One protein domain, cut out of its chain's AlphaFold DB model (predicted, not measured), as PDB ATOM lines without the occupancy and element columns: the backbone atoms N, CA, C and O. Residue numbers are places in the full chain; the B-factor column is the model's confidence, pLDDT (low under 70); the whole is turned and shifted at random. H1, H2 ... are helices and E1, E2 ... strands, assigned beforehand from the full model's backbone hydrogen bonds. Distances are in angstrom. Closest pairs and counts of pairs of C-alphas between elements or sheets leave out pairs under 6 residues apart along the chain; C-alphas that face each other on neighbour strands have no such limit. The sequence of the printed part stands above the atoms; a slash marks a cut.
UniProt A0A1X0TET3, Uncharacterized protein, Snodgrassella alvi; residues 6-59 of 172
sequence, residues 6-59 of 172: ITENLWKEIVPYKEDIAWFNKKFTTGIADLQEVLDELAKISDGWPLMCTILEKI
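This is residues 6 to 59 of the 172 residues of an uncharacterized protein of Snodgrassella alvi (UniProt A0A1X0TET3). The longest helix, H4, folds back beside H3 as one helical hairpin, and H1 and H2 make a second; the two hairpins stand one over the other with their helices mostly crossed, and the short strand E1 steps from one hairpin to the other along one side. The first two printed residues, 6 and 7, pair antiparallel with residues 32 to 33 of E1. The printed part has 54 residues, with four named helices and one named strand in the order H1, H2, E1, H3, H4, and its class is mostly helix. It is compact and rounded, with a radius of gyration of the C-alphas of 9.8 A and spans of 23 by 20 by 20 A.

Find C-alpha 48 at (-5.067, -30.699, -39.981); from there H4, residues 48 to 58, runs 15.8 A to C-alpha 58 at (-19.537, -36.997, -40.391). Before it, look for H3 in residues 35 to 42, 10.6 A long. E1, residues 32 to 34, covers 7.2 A and comes directly before H3. Go back further to H2, residues 18 to 27, which runs 14.3 A. H1, residues 8 to 14, begins at C-alpha 8, (-10.840, -42.724, -50.973), and is 10.0 A long.

Start at H4, which touches H3 at a shallow tilt of 25 degrees, opposite ways, as a helical hairpin. Their closest C-alphas are those of Leu 42 and Gly 48, 4.4 A apart. H4 and H1 only just touch, with 3 pairs of C-alphas within 8 A, and are about perpendicular at 86 degrees; look at Ile 14 and Ile 55, the closest C-alphas, 6.5 A apart. H1 touches H2 as the other helical hairpin, opposite ways at 37 degrees, only just a steep tilt. Their closest C-alphas are those of Lys 12 and Ile 21, 6.3 A apart. H2 and H3 are near each other, with 6 pairs of C-alphas within 10 A, while H1 and H3 are apart. H2 and H4 are only just apart, at 8.4 A. E1 pairs with no named strand; it is apart from H2 and H4 and meets H3 only through their link. The closest C-alphas of H1 and E1 are those of Glu 8 and Ile 32, 6.4 A apart. Along the backbone, every O i to N i+4 pair of H1, H2 and H3 is within hydrogen-bond range, and 6 of 7 are in H4.

Look at Thr 29 and Glu 57 for the two C-alphas farthest apart, 24.7 A. The first and last printed C-alphas, those of Ile 6 and Ile 59, are 9.2 A apart. The printed part has no cut, and its four links between named elements are tight. In the B-factor column of this predicted model the mean pLDDT of the printed part is 92.1, and no printed residue is under 70.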
ATOM      1  N   ILE A   6     -11.322 -45.721 -43.535       95.00
ATOM      2  CA  ILE A   6     -11.479 -44.612 -44.466       95.00
ATOM      3  C   ILE A   6     -11.066 -45.074 -45.855       95.00
ATOM      4  O   ILE A   6      -9.927 -45.478 -46.066       95.00
ATOM      5  N   THR A   7     -11.998 -45.005 -46.803       95.44
ATOM      6  CA  THR A   7     -11.722 -45.237 -48.225       95.44
ATOM      7  C   THR A   7     -11.594 -43.910 -48.958       95.44
ATOM      8  O   THR A   7     -12.161 -42.908 -48.527       95.44
ATOM      9  N   GLU A   8     -10.922 -43.904 -50.107       94.00
ATOM     10  CA  GLU A   8     -10.840 -42.724 -50.973       94.00
ATOM     11  C   GLU A   8     -12.232 -42.171 -51.341       94.00
ATOM     12  O   GLU A   8     -12.434 -40.958 -51.351       94.00
ATOM     13  N   ASN A   9     -13.210 -43.042 -51.617       94.00
ATOM     14  CA  ASN A   9     -14.573 -42.610 -51.943       94.00
ATOM     15  C   ASN A   9     -15.246 -41.923 -50.750       94.00
ATOM     16  O   ASN A   9     -15.767 -40.822 -50.903       94.00
ATOM     17  N   LEU A  10     -15.160 -42.526 -49.560       93.38
ATOM     18  CA  LEU A  10     -15.688 -41.922 -48.336       93.38
ATOM     19  C   LEU A  10     -14.990 -40.588 -48.029       93.38
ATOM     20  O   LEU A  10     -15.637 -39.608 -47.677       93.38
ATOM     21  N   TRP A  11     -13.669 -40.528 -48.203       94.19
ATOM     22  CA  TRP A  11     -12.896 -39.306 -48.010       94.19
ATOM     23  C   TRP A  11     -13.399 -38.172 -48.909       94.19
ATOM     24  O   TRP A  11     -13.666 -37.080 -48.413       94.19
ATOM     25  N   LYS A  12     -13.616 -38.446 -50.203       93.19
ATOM     26  CA  LYS A  12     -14.143 -37.477 -51.184       93.19
ATOM     27  C   LYS A  12     -15.529 -36.934 -50.833       93.19
ATOM     28  O   LYS A  12     -15.825 -35.796 -51.178       93.19
ATOM     29  N   GLU A  13     -16.375 -37.719 -50.171       92.62
ATOM     30  CA  GLU A  13     -17.704 -37.274 -49.718       92.62
ATOM     31  C   GLU A  13     -17.624 -36.345 -48.493       92.62
ATOM     32  O   GLU A  13     -18.493 -35.501 -48.249       92.62
ATOM     33  N   ILE A  14     -16.570 -36.498 -47.696       90.06
ATOM     34  CA  ILE A  14     -16.410 -35.822 -46.410       90.06
ATOM     35  C   ILE A  14     -15.668 -34.507 -46.567       90.06
ATOM     36  O   ILE A  14     -16.093 -33.508 -45.974       90.06
ATOM     37  N   VAL A  15     -14.569 -34.509 -47.319       87.50
ATOM     38  CA  VAL A  15     -13.661 -33.368 -47.373       87.50
ATOM     39  C   VAL A  15     -14.114 -32.332 -48.403       87.50
ATOM     40  O   VAL A  15     -14.577 -32.688 -49.486       87.50
ATOM     41  N   PRO A  16     -14.012 -31.036 -48.078       78.12
ATOM     42  CA  PRO A  16     -14.566 -29.977 -48.916       78.12
ATOM     43  C   PRO A  16     -13.693 -29.607 -50.126       78.12
ATOM     44  O   PRO A  16     -14.223 -29.043 -51.087       78.12
ATOM     45  N   TYR A  17     -12.385 -29.891 -50.100       88.12
ATOM     46  CA  TYR A  17     -11.430 -29.350 -51.073       88.12
ATOM     47  C   TYR A  17     -10.643 -30.428 -51.832       88.12
ATOM     48  O   TYR A  17     -10.428 -31.544 -51.355       88.12
ATOM     49  N   LYS A  18     -10.185 -30.090 -53.046       89.56
ATOM     50  CA  LYS A  18      -9.418 -31.015 -53.905       89.56
ATOM     51  C   LYS A  18      -8.034 -31.307 -53.332       89.56
ATOM     52  O   LYS A  18      -7.503 -32.398 -53.525       89.56
ATOM     53  N   GLU A  19      -7.463 -30.337 -52.636       90.75
ATOM     54  CA  GLU A  19      -6.162 -30.402 -51.987       90.75
ATOM     55  C   GLU A  19      -6.159 -31.456 -50.869       90.75
ATOM     56  O   GLU A  19      -5.207 -32.230 -50.772       90.75
ATOM     57  N   ASP A  20      -7.256 -31.575 -50.114       91.38
ATOM     58  CA  ASP A  20      -7.426 -32.590 -49.064       91.38
ATOM     59  C   ASP A  20      -7.508 -34.008 -49.652       91.38
ATOM     60  O   ASP A  20      -6.968 -34.966 -49.093       91.38
ATOM     61  N   ILE A  21      -8.154 -34.158 -50.815       91.50
ATOM     62  CA  ILE A  21      -8.197 -35.427 -51.561       91.50
ATOM     63  C   ILE A  21      -6.788 -35.799 -52.039       91.50
ATOM     64  O   ILE A  21      -6.352 -36.941 -51.877       91.50
ATOM     65  N   ALA A  22      -6.054 -34.836 -52.601       93.12
ATOM     66  CA  ALA A  22      -4.687 -35.051 -53.065       93.12
ATOM     67  C   ALA A  22      -3.737 -35.408 -51.910       93.12
ATOM     68  O   ALA A  22      -2.889 -36.289 -52.069       93.12
ATOM     69  N   TRP A  23      -3.896 -34.767 -50.747       94.19
ATOM     70  CA  TRP A  23      -3.152 -35.101 -49.534       94.19
ATOM     71  C   TRP A  23      -3.388 -36.554 -49.117       94.19
ATOM     72  O   TRP A  23      -2.416 -37.290 -48.937       94.19
ATOM     73  N   PHE A  24      -4.649 -36.994 -49.044       94.69
ATOM     74  CA  PHE A  24      -4.993 -38.360 -48.641       94.69
ATOM     75  C   PHE A  24      -4.417 -39.396 -49.604       94.69
ATOM     76  O   PHE A  24      -3.715 -40.301 -49.167       94.69
ATOM     77  N   ASN A  25      -4.611 -39.220 -50.912       93.69
ATOM     78  CA  ASN A  25      -4.103 -40.157 -51.922       93.69
ATOM     79  C   ASN A  25      -2.568 -40.221 -51.952       93.69
ATOM     80  O   ASN A  25      -1.986 -41.267 -52.238       93.69
ATOM     81  N   LYS A  26      -1.891 -39.106 -51.648       95.38
ATOM     82  CA  LYS A  26      -0.430 -39.076 -51.509       95.38
ATOM     83  C   LYS A  26       0.035 -39.803 -50.246       95.38
ATOM     84  O   LYS A  26       1.096 -40.423 -50.270       95.38
ATOM     85  N   LYS A  27      -0.709 -39.679 -49.146       96.06
ATOM     86  CA  LYS A  27      -0.339 -40.239 -47.843       96.06
ATOM     87  C   LYS A  27      -0.661 -41.729 -47.730       96.06
ATOM     88  O   LYS A  27       0.172 -42.489 -47.246       96.06
ATOM     89  N   PHE A  28      -1.826 -42.129 -48.225       95.88
ATOM     90  CA  PHE A  28      -2.380 -43.477 -48.161       95.88
ATOM     91  C   PHE A  28      -2.516 -44.027 -49.582       95.88
ATOM     92  O   PHE A  28      -3.575 -43.976 -50.202       95.88
ATOM     93  N   THR A  29      -1.408 -44.536 -50.123       91.81
ATOM     94  CA  THR A  29      -1.282 -44.923 -51.543       91.81
ATOM     95  C   THR A  29      -2.192 -46.078 -51.966       91.81
ATOM     96  O   THR A  29      -2.453 -46.251 -53.154       91.81
ATOM     97  N   THR A  30      -2.691 -46.862 -51.012       92.94
ATOM     98  CA  THR A  30      -3.683 -47.925 -51.223       92.94
ATOM     99  C   THR A  30      -5.111 -47.390 -51.366       92.94
ATOM    100  O   THR A  30      -6.009 -48.156 -51.710       92.94
ATOM    101  N   GLY A  31      -5.343 -46.104 -51.069       91.88
ATOM    102  CA  GLY A  31      -6.672 -45.495 -51.015       91.88
ATOM    103  C   GLY A  31      -7.518 -45.953 -49.821       91.88
ATOM    104  O   GLY A  31      -8.727 -45.716 -49.806       91.88
ATOM    105  N   ILE A  32      -6.910 -46.634 -48.844       94.19
ATOM    106  CA  ILE A  32      -7.569 -47.184 -47.656       94.19
ATOM    107  C   ILE A  32      -6.676 -46.933 -46.438       94.19
ATOM    108  O   ILE A  32      -5.489 -47.249 -46.482       94.19
ATOM    109  N   ALA A  33      -7.248 -46.409 -45.355       95.44
ATOM    110  CA  ALA A  33      -6.539 -46.137 -44.106       95.44
ATOM    111  C   ALA A  33      -7.434 -46.356 -42.881       95.44
ATOM    112  O   ALA A  33      -8.658 -46.249 -42.963       95.44
ATOM    113  N   ASP A  34      -6.827 -46.632 -41.732       94.62
ATOM    114  CA  ASP A  34      -7.525 -46.623 -40.445       94.62
ATOM    115  C   ASP A  34      -7.845 -45.178 -40.022       94.62
ATOM    116  O   ASP A  34      -7.015 -44.284 -40.192       94.62
ATOM    117  N   LEU A  35      -9.027 -44.915 -39.454       94.50
ATOM    118  CA  LEU A  35      -9.394 -43.569 -38.995       94.50
ATOM    119  C   LEU A  35      -8.379 -43.012 -37.985       94.50
ATOM    120  O   LEU A  35      -8.046 -41.832 -38.062       94.50
ATOM    121  N   GLN A  36      -7.861 -43.828 -37.064       95.38
ATOM    122  CA  GLN A  36      -6.851 -43.373 -36.107       95.38
ATOM    123  C   GLN A  36      -5.550 -42.978 -36.810       95.38
ATOM    124  O   GLN A  36      -4.945 -41.974 -36.443       95.38
ATOM    125  N   GLU A  37      -5.146 -43.722 -37.840       95.38
ATOM    126  CA  GLU A  37      -3.961 -43.407 -38.642       95.38
ATOM    127  C   GLU A  37      -4.135 -42.075 -39.384       95.38
ATOM    128  O   GLU A  37      -3.250 -41.221 -39.355       95.38
ATOM    129  N   VAL A  38      -5.309 -41.845 -39.980       95.44
ATOM    130  CA  VAL A  38      -5.640 -40.568 -40.631       95.44
ATOM    131  C   VAL A  38      -5.570 -39.411 -39.637       95.44
ATOM    132  O   VAL A  38      -4.941 -38.394 -39.925       95.44
ATOM    133  N   LEU A  39      -6.179 -39.560 -38.458       95.19
ATOM    134  CA  LEU A  39      -6.160 -38.540 -37.406       95.19
ATOM    135  C   LEU A  39      -4.737 -38.240 -36.918       95.19
ATOM    136  O   LEU A  39      -4.377 -37.076 -36.750       95.19
ATOM    137  N   ASP A  40      -3.914 -39.271 -36.730       94.69
ATOM    138  CA  ASP A  40      -2.525 -39.118 -36.293       94.69
ATOM    139  C   ASP A  40      -1.671 -38.379 -37.327       94.69
ATOM    140  O   ASP A  40      -0.781 -37.613 -36.958       94.69
ATOM    141  N   GLU A  41      -1.936 -38.569 -38.619       95.50
ATOM    142  CA  GLU A  41      -1.245 -37.843 -39.686       95.50
ATOM    143  C   GLU A  41      -1.737 -36.403 -39.840       95.50
ATOM    144  O   GLU A  41      -0.931 -35.506 -40.097       95.50
ATOM    145  N   LEU A  42      -3.027 -36.151 -39.616       93.81
ATOM    146  CA  LEU A  42      -3.565 -34.791 -39.580       93.81
ATOM    147  C   LEU A  42      -3.048 -33.996 -38.381       93.81
ATOM    148  O   LEU A  42      -2.775 -32.807 -38.514       93.81
ATOM    149  N   ALA A  43      -2.848 -34.633 -37.228       92.00
ATOM    150  CA  ALA A  43      -2.292 -33.971 -36.049       92.00
ATOM    151  C   ALA A  43      -0.860 -33.438 -36.265       92.00
ATOM    152  O   ALA A  43      -0.421 -32.556 -35.532       92.00
ATOM    153  N   LYS A  44      -0.134 -33.950 -37.269       91.12
ATOM    154  CA  LYS A  44       1.248 -33.550 -37.593       91.12
ATOM    155  C   LYS A  44       1.339 -32.355 -38.543       91.12
ATOM    156  O   LYS A  44       2.433 -31.829 -38.736       91.12
ATOM    157  N   ILE A  45       0.237 -31.952 -39.174       89.69
ATOM    158  CA  ILE A  45       0.212 -30.836 -40.129       89.69
ATOM    159  C   ILE A  45      -0.528 -29.638 -39.525       89.69
ATOM    160  O   ILE A  45      -1.515 -29.805 -38.812       89.69
ATOM    161  N   SER A  46      -0.065 -28.420 -39.821       83.38
ATOM    162  CA  SER A  46      -0.577 -27.179 -39.212       83.38
ATOM    163  C   SER A  46      -2.088 -26.999 -39.376       83.38
ATOM    164  O   SER A  46      -2.773 -26.635 -38.425       83.38
ATOM    165  N   ASP A  47      -2.611 -27.318 -40.559       83.62
ATOM    166  CA  ASP A  47      -4.020 -27.113 -40.915       83.62
ATOM    167  C   ASP A  47      -4.862 -28.394 -40.799       83.62
ATOM    168  O   ASP A  47      -5.981 -28.466 -41.305       83.62
ATOM    169  N   GLY A  48      -4.355 -29.426 -40.119       89.81
ATOM    170  CA  GLY A  48      -5.067 -30.699 -39.981       89.81
ATOM    171  C   GLY A  48      -6.248 -30.637 -39.013       89.81
ATOM    172  O   GLY A  48      -7.199 -31.406 -39.146       89.81
ATOM    173  N   TRP A  49      -6.240 -29.704 -38.056       90.31
ATOM    174  CA  TRP A  49      -7.269 -29.605 -37.015       90.31
ATOM    175  C   TRP A  49      -8.696 -29.353 -37.543       90.31
ATOM    176  O   TRP A  49      -9.605 -30.103 -37.161       90.31
ATOM    177  N   PRO A  50      -8.939 -28.370 -38.438       89.62
ATOM    178  CA  PRO A  50     -10.240 -28.205 -39.087       89.62
ATOM    179  C   PRO A  50     -10.725 -29.469 -39.803       89.62
ATOM    180  O   PRO A  50     -11.919 -29.789 -39.760       89.62
ATOM    181  N   LEU A  51      -9.808 -30.216 -40.421       91.56
ATOM    182  CA  LEU A  51     -10.149 -31.427 -41.154       91.56
ATOM    183  C   LEU A  51     -10.512 -32.571 -40.204       91.56
ATOM    184  O   LEU A  51     -11.547 -33.201 -40.394       91.56
ATOM    185  N   MET A  52      -9.755 -32.764 -39.118       93.62
ATOM    186  CA  MET A  52     -10.100 -33.721 -38.057       93.62
ATOM    187  C   MET A  52     -11.496 -33.454 -37.482       93.62
ATOM    188  O   MET A  52     -12.300 -34.377 -37.365       93.62
ATOM    189  N   CYS A  53     -11.822 -32.192 -37.180       90.75
ATOM    190  CA  CYS A  53     -13.162 -31.824 -36.714       90.75
ATOM    191  C   CYS A  53     -14.237 -32.185 -37.752       90.75
ATOM    192  O   CYS A  53     -15.254 -32.775 -37.401       90.75
ATOM    193  N   THR A  54     -14.000 -31.859 -39.025       91.00
ATOM    194  CA  THR A  54     -14.929 -32.146 -40.131       91.00
ATOM    195  C   THR A  54     -15.193 -33.642 -40.282       91.00
ATOM    196  O   THR A  54     -16.343 -34.058 -40.427       91.00
ATOM    197  N   ILE A  55     -14.138 -34.455 -40.217       91.94
ATOM    198  CA  ILE A  55     -14.218 -35.913 -40.325       91.94
ATOM    199  C   ILE A  55     -15.060 -36.472 -39.181       91.94
ATOM    200  O   ILE A  55     -16.021 -37.194 -39.431       91.94
ATOM    201  N   LEU A  56     -14.763 -36.102 -37.934       91.62
ATOM    202  CA  LEU A  56     -15.465 -36.654 -36.770       91.62
ATOM    203  C   LEU A  56     -16.908 -36.156 -36.616       91.62
ATOM    204  O   LEU A  56     -17.685 -36.763 -35.885       91.62
ATOM    205  N   GLU A  57     -17.302 -35.083 -37.304       90.75
ATOM    206  CA  GLU A  57     -18.713 -34.688 -37.396       90.75
ATOM    207  C   GLU A  57     -19.529 -35.603 -38.322       90.75
ATOM    208  O   GLU A  57     -20.736 -35.757 -38.111       90.75
ATOM    209  N   LYS A  58     -18.888 -36.202 -39.334       90.38
ATOM    210  CA  LYS A  58     -19.537 -36.997 -40.391       90.38
ATOM    211  C   LYS A  58     -19.326 -38.504 -40.251       90.38
ATOM    212  O   LYS A  58     -20.121 -39.272 -40.781       90.38
ATOM    213  N   ILE A  59     -18.268 -38.928 -39.568       89.44
ATOM    214  CA  ILE A  59     -17.899 -40.337 -39.423       89.44
ATOM    215  C   ILE A  59     -18.260 -40.840 -38.023       89.44
ATOM    216  O   ILE A  59     -17.902 -40.180 -37.043       89.44
TER     217      ILE A  59